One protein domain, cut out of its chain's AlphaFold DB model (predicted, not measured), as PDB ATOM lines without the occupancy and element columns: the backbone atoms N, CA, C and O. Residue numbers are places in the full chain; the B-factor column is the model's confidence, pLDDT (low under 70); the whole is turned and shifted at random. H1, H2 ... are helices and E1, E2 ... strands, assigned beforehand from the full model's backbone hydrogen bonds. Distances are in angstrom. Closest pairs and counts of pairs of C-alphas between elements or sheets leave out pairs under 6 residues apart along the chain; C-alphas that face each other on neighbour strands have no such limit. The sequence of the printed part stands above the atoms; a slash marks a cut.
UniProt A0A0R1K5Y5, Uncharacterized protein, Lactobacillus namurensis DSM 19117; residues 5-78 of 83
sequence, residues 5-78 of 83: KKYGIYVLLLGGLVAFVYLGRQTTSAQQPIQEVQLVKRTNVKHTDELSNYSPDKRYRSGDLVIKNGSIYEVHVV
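AT A GLANCE: This is residues 5 to 78 of the 83 residues of an uncharacterized protein of Lactobacillus namurensis DSM 19117 (UniProt A0A0R1K5Y5). A long arm, the single helix H1 followed by a linking stretch, sticks out from a small compact head built on a strongly twisted sheet of three short strands with long loops. Residues 5 to 29 stand free and make most of the length, while the head folds its strands E1, E2 and E3 together at the far end. The printed part has 74 residues, in the order H1, E1, E2, E3; the sheet's order is E1, E3, E2, all antiparallel. The class is mixed, helices and strands, with under half of the residues in named elements. The whole is extended, with a radius of gyration of the C-alphas of 22.1 A and spans of 68 by 25 by 18 A.

IN THESE COORDINATES: H1, residues 5 to 23, begins at C-alpha 5 (56.901, -45.139, -49.207) and measures 28.4 A. E1 is residues 37 to 41, E2 residues 65 to 68, and E3, residues 71 to 77, measures 18.6 A and ends at C-alpha 77 (6.917, -5.487, -41.657).

HOW THE PARTS SIT: H1 is not on the sheet and is apart from E2 and E3; 13 of its 15 O i to N i+4 pairs are within hydrogen-bond range. E1 and E3 are antiparallel at 146 degrees, with N 38 and O 76 2.8 A apart. E2 and E3 form a hairpin at 124 degrees, with N 73 and O 66 2.8 A apart. Residues 52 to 53 pair in parallel with residues 66 to 67 of E2.

THE WHOLE: The C-alphas of Lys 5 and Gly 63, the two farthest apart, are 68.2 A apart. The printed part has no cut. The links H1 to E1 and E1 to E2 are long. The mean pLDDT of the printed part is 77.5, and residues 5 to 16 and 18 to 32 are under 70.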
ATOM      1  N   LYS A   5      57.981 -45.402 -48.233       50.72
ATOM      2  CA  LYS A   5      56.901 -45.139 -49.207       50.72
ATOM      3  C   LYS A   5      55.515 -44.936 -48.576       50.72
ATOM      4  O   LYS A   5      54.640 -44.369 -49.218       50.72
ATOM      5  N   LYS A   6      55.304 -45.371 -47.325       54.41
ATOM      6  CA  LYS A   6      53.995 -45.268 -46.650       54.41
ATOM      7  C   LYS A   6      53.691 -43.845 -46.172       54.41
ATOM      8  O   LYS A   6      52.551 -43.414 -46.265       54.41
ATOM      9  N   TYR A   7      54.704 -43.098 -45.734       59.97
ATOM     10  CA  TYR A   7      54.524 -41.755 -45.171       59.97
ATOM     11  C   TYR A   7      54.165 -40.689 -46.213       59.97
ATOM     12  O   TYR A   7      53.467 -39.738 -45.882       59.97
ATOM     13  N   GLY A   8      54.556 -40.871 -47.480       59.69
ATOM     14  CA  GLY A   8      54.206 -39.932 -48.555       59.69
ATOM     15  C   GLY A   8      52.699 -39.857 -48.831       59.69
ATOM     16  O   GLY A   8      52.170 -38.781 -49.093       59.69
ATOM     17  N   ILE A   9      51.988 -40.981 -48.694       64.31
ATOM     18  CA  ILE A   9      50.530 -41.038 -48.882       64.31
ATOM     19  C   ILE A   9      49.796 -40.325 -47.743       64.31
ATOM     20  O   ILE A   9      48.835 -39.602 -47.995       64.31
ATOM     21  N   TYR A  10      50.265 -40.473 -46.501       64.44
ATOM     22  CA  TYR A  10      49.640 -39.803 -45.360       64.44
ATOM     23  C   TYR A  10      49.776 -38.281 -45.428       64.44
ATOM     24  O   TYR A  10      48.828 -37.588 -45.080       64.44
ATOM     25  N   VAL A  11      50.899 -37.753 -45.930       64.56
ATOM     26  CA  VAL A  11      51.095 -36.302 -46.101       64.56
ATOM     27  C   VAL A  11      50.190 -35.735 -47.203       64.56
ATOM     28  O   VAL A  11      49.622 -34.660 -47.025       64.56
ATOM     29  N   LEU A  12      49.983 -36.474 -48.301       62.66
ATOM     30  CA  LEU A  12      49.050 -36.081 -49.365       62.66
ATOM     31  C   LEU A  12      47.586 -36.109 -48.906       62.66
ATOM     32  O   LEU A  12      46.835 -35.182 -49.201       62.66
ATOM     33  N   LEU A  13      47.188 -37.135 -48.144       65.69
ATOM     34  CA  LEU A  13      45.836 -37.226 -47.586       65.69
ATOM     35  C   LEU A  13      45.577 -36.148 -46.524       65.69
ATOM     36  O   LEU A  13      44.508 -35.539 -46.537       65.69
ATOM     37  N   LEU A  14      46.551 -35.858 -45.650       63.75
ATOM     38  CA  LEU A  14      46.424 -34.767 -44.676       63.75
ATOM     39  C   LEU A  14      46.351 -33.400 -45.371       63.75
ATOM     40  O   LEU A  14      45.501 -32.584 -45.024       63.75
ATOM     41  N   GLY A  15      47.212 -33.154 -46.365       67.00
ATOM     42  CA  GLY A  15      47.235 -31.897 -47.116       67.00
ATOM     43  C   GLY A  15      45.936 -31.646 -47.888       67.00
ATOM     44  O   GLY A  15      45.407 -30.534 -47.855       67.00
ATOM     45  N   GLY A  16      45.374 -32.688 -48.509       68.19
ATOM     46  CA  GLY A  16      44.083 -32.612 -49.199       68.19
ATOM     47  C   GLY A  16      42.917 -32.301 -48.257       68.19
ATOM     48  O   GLY A  16      42.060 -31.485 -48.592       68.19
ATOM     49  N   LEU A  17      42.912 -32.883 -47.054       71.62
ATOM     50  CA  LEU A  17      41.853 -32.660 -46.067       71.62
ATOM     51  C   LEU A  17      41.898 -31.236 -45.485       71.62
ATOM     52  O   LEU A  17      40.854 -30.606 -45.318       71.62
ATOM     53  N   VAL A  18      43.095 -30.685 -45.260       69.25
ATOM     54  CA  VAL A  18      43.267 -29.291 -44.813       69.25
ATOM     55  C   VAL A  18      42.850 -28.296 -45.901       69.25
ATOM     56  O   VAL A  18      42.144 -27.331 -45.600       69.25
ATOM     57  N   ALA A  19      43.215 -28.543 -47.164       65.44
ATOM     58  CA  ALA A  19      42.790 -27.705 -48.287       65.44
ATOM     59  C   ALA A  19      41.259 -27.706 -48.452       65.44
ATOM     60  O   ALA A  19      40.659 -26.653 -48.650       65.44
ATOM     61  N   PHE A  20      40.611 -28.863 -48.287       69.31
ATOM     62  CA  PHE A  20      39.154 -28.984 -48.397       69.31
ATOM     63  C   PHE A  20      38.408 -28.192 -47.309       69.31
ATOM     64  O   PHE A  20      37.430 -27.503 -47.597       69.31
ATOM     65  N   VAL A  21      38.906 -28.213 -46.066       69.44
ATOM     66  CA  VAL A  21      38.351 -27.408 -44.961       69.44
ATOM     67  C   VAL A  21      38.546 -25.907 -45.200       69.44
ATOM     68  O   VAL A  21      37.664 -25.114 -44.867       69.44
ATOM     69  N   TYR A  22      39.669 -25.507 -45.806       64.31
ATOM     70  CA  TYR A  22      39.928 -24.106 -46.146       64.31
ATOM     71  C   TYR A  22      39.028 -23.596 -47.281       64.31
ATOM     72  O   TYR A  22      38.513 -22.485 -47.181       64.31
ATOM     73  N   LEU A  23      38.773 -24.401 -48.320       60.47
ATOM     74  CA  LEU A  23      37.865 -24.015 -49.409       60.47
ATOM     75  C   LEU A  23      36.381 -24.050 -49.002       60.47
ATOM     76  O   LEU A  23      35.599 -23.247 -49.504       60.47
ATOM     77  N   GLY A  24      35.988 -24.920 -48.064       60.38
ATOM     78  CA  GLY A  24      34.614 -24.981 -47.544       60.38
ATOM     79  C   GLY A  24      34.200 -23.769 -46.699       60.38
ATOM     80  O   GLY A  24      33.020 -23.596 -46.405       60.38
ATOM     81  N   ARG A  25      35.150 -22.901 -46.329       57.53
ATOM     82  CA  ARG A  25      34.915 -21.655 -45.586       57.53
ATOM     83  C   ARG A  25      34.645 -20.446 -46.486       57.53
ATOM     84  O   ARG A  25      34.977 -19.321 -46.125       57.53
ATOM     85  N   GLN A  26      33.987 -20.638 -47.627       53.25
ATOM     86  CA  GLN A  26      33.255 -19.532 -48.241       53.25
ATOM     87  C   GLN A  26      32.057 -19.229 -47.343       53.25
ATOM     88  O   GLN A  26      30.972 -19.784 -47.483       53.25
ATOM     89  N   THR A  27      32.310 -18.395 -46.339       52.66
ATOM     90  CA  THR A  27      31.293 -17.799 -45.493       52.66
ATOM     91  C   THR A  27      30.376 -17.008 -46.403       52.66
ATOM     92  O   THR A  27      30.722 -15.916 -46.853       52.66
ATOM     93  N   THR A  28      29.210 -17.569 -46.698       53.03
ATOM     94  CA  THR A  28      28.080 -16.806 -47.195       53.03
ATOM     95  C   THR A  28      27.827 -15.738 -46.142       53.03
ATOM     96  O   THR A  28      27.314 -16.032 -45.062       53.03
ATOM     97  N   SER A  29      28.276 -14.511 -46.401       52.88
ATOM     98  CA  SER A  29      27.894 -13.354 -45.609       52.88
ATOM     99  C   SER A  29      26.379 -13.259 -45.719       52.88
ATOM    100  O   SER A  29      25.849 -12.794 -46.723       52.88
ATOM    101  N   ALA A  30      25.673 -13.807 -44.731       59.12
ATOM    102  CA  ALA A  30      24.235 -13.677 -44.632       59.12
ATOM    103  C   ALA A  30      23.957 -12.187 -44.436       59.12
ATOM    104  O   ALA A  30      24.168 -11.643 -43.354       59.12
ATOM    105  N   GLN A  31      23.593 -11.518 -45.528       58.66
ATOM    106  CA  GLN A  31      23.317 -10.093 -45.549       58.66
ATOM    107  C   GLN A  31      22.205  -9.818 -44.538       58.66
ATOM    108  O   GLN A  31      21.096 -10.347 -44.664       58.66
ATOM    109  N   GLN A  32      22.535  -9.066 -43.487       66.12
ATOM    110  CA  GLN A  32      21.556  -8.696 -42.475       66.12
ATOM    111  C   GLN A  32      20.550  -7.752 -43.133       66.12
ATOM    112  O   GLN A  32      20.959  -6.724 -43.675       66.12
ATOM    113  N   PRO A  33      19.253  -8.096 -43.139       72.50
ATOM    114  CA  PRO A  33      18.266  -7.282 -43.820       72.50
ATOM    115  C   PRO A  33      18.141  -5.919 -43.135       72.50
ATOM    116  O   PRO A  33      18.108  -5.828 -41.908       72.50
ATOM    117  N   ILE A  34      18.033  -4.857 -43.936       82.25
ATOM    118  CA  ILE A  34      17.878  -3.472 -43.453       82.25
ATOM    119  C   ILE A  34      16.557  -3.301 -42.682       82.25
ATOM    120  O   ILE A  34      16.405  -2.377 -41.881       82.25
ATOM    121  N   GLN A  35      15.601  -4.203 -42.912       86.44
ATOM    122  CA  GLN A  35      14.305  -4.236 -42.259       86.44
ATOM    123  C   GLN A  35      13.914  -5.679 -41.936       86.44
ATOM    124  O   GLN A  35      13.984  -6.562 -42.788       86.44
ATOM    125  N   GLU A  36      13.469  -5.913 -40.704       87.25
ATOM    126  CA  GLU A  36      12.920  -7.205 -40.310       87.25
ATOM    127  C   GLU A  36      11.509  -7.359 -40.886       87.25
ATOM    128  O   GLU A  36      10.596  -6.589 -40.578       87.25
ATOM    129  N   VAL A  37      11.350  -8.337 -41.775       89.19
ATOM    130  CA  VAL A  37      10.086  -8.612 -42.453       89.19
ATOM    131  C   VAL A  37       9.777 -10.103 -42.437       89.19
ATOM    132  O   VAL A  37      10.669 -10.943 -42.567       89.19
ATOM    133  N   GLN A  38       8.499 -10.433 -42.314       90.25
ATOM    134  CA  GLN A  38       7.982 -11.780 -42.508       90.25
ATOM    135  C   GLN A  38       7.437 -11.907 -43.930       90.25
ATOM    136  O   GLN A  38       6.732 -11.026 -44.415       90.25
ATOM    137  N   LEU A  39       7.780 -13.001 -44.606       91.50
ATOM    138  CA  LEU A  39       7.333 -13.281 -45.967       91.50
ATOM    139  C   LEU A  39       6.268 -14.378 -45.933       91.50
ATOM    140  O   LEU A  39       6.573 -15.533 -45.632       91.50
ATOM    141  N   VAL A  40       5.031 -14.031 -46.278       91.50
ATOM    142  CA  VAL A  40       3.901 -14.967 -46.329       91.50
ATOM    143  C   VAL A  40       3.687 -15.400 -47.772       91.50
ATOM    144  O   VAL A  40       3.367 -14.584 -48.631       91.50
ATOM    145  N   LYS A  41       3.876 -16.689 -48.073       90.50
ATOM    146  CA  LYS A  41       3.719 -17.200 -49.444       90.50
ATOM    147  C   LYS A  41       2.273 -17.012 -49.916       90.50
ATOM    148  O   LYS A  41       1.345 -17.491 -49.264       90.50
ATOM    149  N   ARG A  42       2.082 -16.372 -51.073       88.19
ATOM    150  CA  ARG A  42       0.765 -16.177 -51.696       88.19
ATOM    151  C   ARG A  42       0.650 -17.017 -52.962       88.19
ATOM    152  O   ARG A  42       1.454 -16.902 -53.879       88.19
ATOM    153  N   THR A  43      -0.365 -17.880 -53.002       82.38
ATOM    154  CA  THR A  43      -0.623 -18.810 -54.117       82.38
ATOM    155  C   THR A  43      -1.740 -18.347 -55.053       82.38
ATOM    156  O   THR A  43      -1.881 -18.900 -56.135       82.38
ATOM    157  N   ASN A  44      -2.520 -17.330 -54.665       81.12
ATOM    158  CA  ASN A  44      -3.635 -16.791 -55.454       81.12
ATOM    159  C   ASN A  44      -3.301 -15.453 -56.146       81.12
ATOM    160  O   ASN A  44      -4.187 -14.726 -56.574       81.12
ATOM    161  N   VAL A  45      -2.019 -15.103 -56.245       79.50
ATOM    162  CA  VAL A  45      -1.572 -13.862 -56.889       79.50
ATOM    163  C   VAL A  45      -1.012 -14.215 -58.260       79.50
ATOM    164  O   VAL A  45      -0.152 -15.091 -58.370       79.50
ATOM    165  N   LYS A  46      -1.506 -13.562 -59.317       76.62
ATOM    166  CA  LYS A  46      -0.917 -13.698 -60.654       76.62
ATOM    167  C   LYS A  46       0.453 -13.034 -60.662       76.62
ATOM    168  O   LYS A  46       0.610 -11.938 -60.134       76.62
ATOM    169  N   HIS A  47       1.431 -13.689 -61.275       73.94
ATOM    170  CA  HIS A  47       2.716 -13.062 -61.536       73.94
ATOM    171  C   HIS A  47       2.493 -11.890 -62.499       73.94
ATOM    172  O   HIS A  47       2.054 -12.101 -63.627       73.94
ATOM    173  N   THR A  48       2.717 -10.668 -62.020       76.62
ATOM    174  CA  THR A  48       2.718  -9.453 -62.840       76.62
ATOM    175  C   THR A  48       4.154  -8.973 -63.023       76.62
ATOM    176  O   THR A  48       4.995  -9.200 -62.148       76.62
ATOM    177  N   ASP A  49       4.433  -8.300 -64.141       77.38
ATOM    178  CA  ASP A  49       5.762  -7.743 -64.451       77.38
ATOM    179  C   ASP A  49       6.176  -6.613 -63.488       77.38
ATOM    180  O   ASP A  49       7.337  -6.219 -63.425       77.38
ATOM    181  N   GLU A  50       5.227  -6.105 -62.699       79.31
ATOM    182  CA  GLU A  50       5.451  -5.086 -61.673       79.31
ATOM    183  C   GLU A  50       6.077  -5.662 -60.390       79.31
ATOM    184  O   GLU A  50       6.622  -4.922 -59.565       79.31
ATOM    185  N   LEU A  51       6.022  -6.986 -60.203       85.25
ATOM    186  CA  LEU A  51       6.592  -7.641 -59.032       85.25
ATOM    187  C   LEU A  51       8.113  -7.703 -59.138       85.25
ATOM    188  O   LEU A  51       8.689  -8.297 -60.046       85.25
ATOM    189  N   SER A  52       8.777  -7.129 -58.141       88.31
ATOM    190  CA  SER A  52      10.231  -7.175 -58.027       88.31
ATOM    191  C   SER A  52      10.699  -8.380 -57.211       88.31
ATOM    192  O   SER A  52      10.017  -8.844 -56.292       88.31
ATOM    193  N   ASN A  53      11.919  -8.842 -57.489       91.19
ATOM    194  CA  ASN A  53      12.589  -9.808 -56.623       91.19
ATOM    195  C   ASN A  53      12.794  -9.231 -55.212       91.19
ATOM    196  O   ASN A  53      13.106  -8.049 -55.037       91.19
ATOM    197  N   TYR A  54      12.632 -10.084 -54.202       90.44
ATOM    198  CA  TYR A  54      12.922  -9.754 -52.815       90.44
ATOM    199  C   TYR A  54      14.415  -9.455 -52.644       90.44
ATOM    200  O   TYR A  54      15.262 -10.274 -53.004       90.44
ATOM    201  N   SER A  55      14.728  -8.311 -52.042       89.31
ATOM    202  CA  SER A  55      16.081  -7.911 -51.668       89.31
ATOM    203  C   SER A  55      16.103  -7.528 -50.186       89.31
ATOM    204  O   SER A  55      15.310  -6.683 -49.776       89.31
ATOM    205  N   PRO A  56      17.015  -8.096 -49.378       85.62
ATOM    206  CA  PRO A  56      17.150  -7.738 -47.963       85.62
ATOM    207  C   PRO A  56      17.618  -6.286 -47.750       85.62
ATOM    208  O   PRO A  56      17.482  -5.756 -46.648       85.62
ATOM    209  N   ASP A  57      18.131  -5.634 -48.798       88.19
ATOM    210  CA  ASP A  57      18.617  -4.252 -48.768       88.19
ATOM    211  C   ASP A  57      17.516  -3.233 -49.115       88.19
ATOM    212  O   ASP A  57      17.725  -2.020 -49.057       88.19
ATOM    213  N   LYS A  58      16.318  -3.697 -49.493       86.69
ATOM    214  CA  LYS A  58      15.169  -2.826 -49.746       86.69
ATOM    215  C   LYS A  58      14.312  -2.682 -48.497       86.69
ATOM    216  O   LYS A  58      14.117  -3.620 -47.729       86.69
ATOM    217  N   ARG A  59      13.747  -1.487 -48.338       88.75
ATOM    218  CA  ARG A  59      12.636  -1.261 -47.416       88.75
ATOM    219  C   ARG A  59      11.334  -1.555 -48.137       88.75
ATOM    220  O   ARG A  59      11.134  -1.101 -49.263       88.75
ATOM    221  N   TYR A  60      10.464  -2.262 -47.444       89.19
ATOM    222  CA  TYR A  60       9.142  -2.644 -47.897       89.19
ATOM    223  C   TYR A  60       8.093  -2.108 -46.929       89.19
ATOM    224  O   TYR A  60       8.383  -1.696 -45.796       89.19
ATOM    225  N   ARG A  61       6.853  -2.117 -47.392       89.12
ATOM    226  CA  ARG A  61       5.662  -1.857 -46.597       89.12
ATOM    227  C   ARG A  61       4.913  -3.167 -46.383       89.12
ATOM    228  O   ARG A  61       5.016  -4.100 -47.178       89.12
ATOM    229  N   SER A  62       4.169  -3.243 -45.284       89.69
ATOM    230  CA  SER A  62       3.274  -4.377 -45.062       89.69
ATOM    231  C   SER A  62       2.219  -4.414 -46.168       89.69
ATOM    232  O   SER A  62       1.597  -3.390 -46.441       89.69
ATOM    233  N   GLY A  63       2.031  -5.576 -46.785       88.25
ATOM    234  CA  GLY A  63       1.164  -5.774 -47.948       88.25
ATOM    235  C   GLY A  63       1.890  -5.737 -49.297       88.25
ATOM    236  O   GLY A  63       1.289  -6.104 -50.305       88.25
ATOM    237  N   ASP A  64       3.170  -5.347 -49.342       90.62
ATOM    238  CA  ASP A  64       3.943  -5.394 -50.586       90.62
ATOM    239  C   ASP A  64       4.108  -6.841 -51.064       90.62
ATOM    240  O   ASP A  64       4.298  -7.760 -50.269       90.62
ATOM    241  N   LEU A  65       4.092  -7.047 -52.380       91.94
ATOM    242  CA  LEU A  65       4.280  -8.356 -52.997       91.94
ATOM    243  C   LEU A  65       5.656  -8.435 -53.663       91.94
ATOM    244  O   LEU A  65       6.066  -7.538 -54.399       91.94
ATOM    245  N   VAL A  66       6.373  -9.527 -53.414       92.44
ATOM    246  CA  VAL A  66       7.743  -9.745 -53.897       92.44
ATOM    247  C   VAL A  66       7.941 -11.175 -54.371       92.44
ATOM    248  O   VAL A  66       7.278 -12.100 -53.902       92.44
ATOM    249  N   ILE A  67       8.899 -11.380 -55.272       92.44
ATOM    250  CA  ILE A  67       9.260 -12.715 -55.759       92.44
ATOM    251  C   ILE A  67      10.525 -13.190 -55.051       92.44
ATOM    252  O   ILE A  67      11.544 -12.505 -55.033       92.44
ATOM    253  N   LYS A  68      10.488 -14.391 -54.477       90.12
ATOM    254  CA  LYS A  68      11.662 -15.039 -53.886       90.12
ATOM    255  C   LYS A  68      11.674 -16.502 -54.303       90.12
ATOM    256  O   LYS A  68      10.682 -17.201 -54.126       90.12
ATOM    257  N   ASN A  69      12.780 -16.972 -54.879       89.44
ATOM    258  CA  ASN A  69      12.919 -18.352 -55.365       89.44
ATOM    259  C   ASN A  69      11.764 -18.793 -56.299       89.44
ATOM    260  O   ASN A  69      11.256 -19.905 -56.183       89.44
ATOM    261  N   GLY A  70      11.289 -17.895 -57.174       86.88
ATOM    262  CA  GLY A  70      10.206 -18.178 -58.129       86.88
ATOM    263  C   GLY A  70       8.797 -18.278 -57.528       86.88
ATOM    264  O   GLY A  70       7.858 -18.631 -58.231       86.88
ATOM    265  N   SER A  71       8.623 -17.982 -56.236       90.31
ATOM    266  CA  SER A  71       7.310 -17.883 -55.584       90.31
ATOM    267  C   SER A  71       7.020 -16.443 -55.168       90.31
ATOM    268  O   SER A  71       7.941 -15.697 -54.835       90.31
ATOM    269  N   ILE A  72       5.739 -16.065 -55.156       92.00
ATOM    270  CA  ILE A  72       5.286 -14.746 -54.702       92.00
ATOM    271  C   ILE A  72       5.031 -14.794 -53.195       92.00
ATOM    272  O   ILE A  72       4.397 -15.720 -52.678       92.00
ATOM    273  N   TYR A  73       5.529 -13.787 -52.491       92.69
ATOM    274  CA  TYR A  73       5.351 -13.591 -51.062       92.69
ATOM    275  C   TYR A  73       4.784 -12.202 -50.803       92.69
ATOM    276  O   TYR A  73       5.167 -11.242 -51.466       92.69
ATOM    277  N   GLU A  74       3.907 -12.102 -49.816       92.56
ATOM    278  CA  GLU A  74       3.495 -10.836 -49.225       92.56
ATOM    279  C   GLU A  74       4.409 -10.497 -48.052       92.56
ATOM    280  O   GLU A  74       4.739 -11.355 -47.225       92.56
ATOM    281  N   VAL A  75       4.837  -9.244 -48.003       92.00
ATOM    282  CA  VAL A  75       5.713  -8.711 -46.976       92.00
ATOM    283  C   VAL A  75       4.877  -8.236 -45.794       92.00
ATOM    284  O   VAL A  75       3.946  -7.455 -45.951       92.00
ATOM    285  N   HIS A  76       5.251  -8.655 -44.592       91.81
ATOM    286  CA  HIS A  76       4.734  -8.132 -43.334       91.81
ATOM    287  C   HIS A  76       5.891  -7.518 -42.556       91.81
ATOM    288  O   HIS A  76       6.794  -8.223 -42.103       91.81
ATOM    289  N   VAL A  77       5.890  -6.195 -42.420       89.62
ATOM    290  CA  VAL A  77       6.917  -5.487 -41.657       89.62
ATOM    291  C   VAL A  77       6.703  -5.766 -40.177       89.62
ATOM    292  O   VAL A  77       5.650  -5.446 -39.627       89.62
ATOM    293  N   VAL A  78       7.720  -6.335 -39.531       87.31
ATOM    294  CA  VAL A  78       7.733  -6.476 -38.077       87.31
ATOM    295  C   VAL A  78       8.211  -5.140 -37.532       87.31
ATOM    296  O   VAL A  78       9.399  -4.814 -37.583       87.31
TER     297      VAL A  78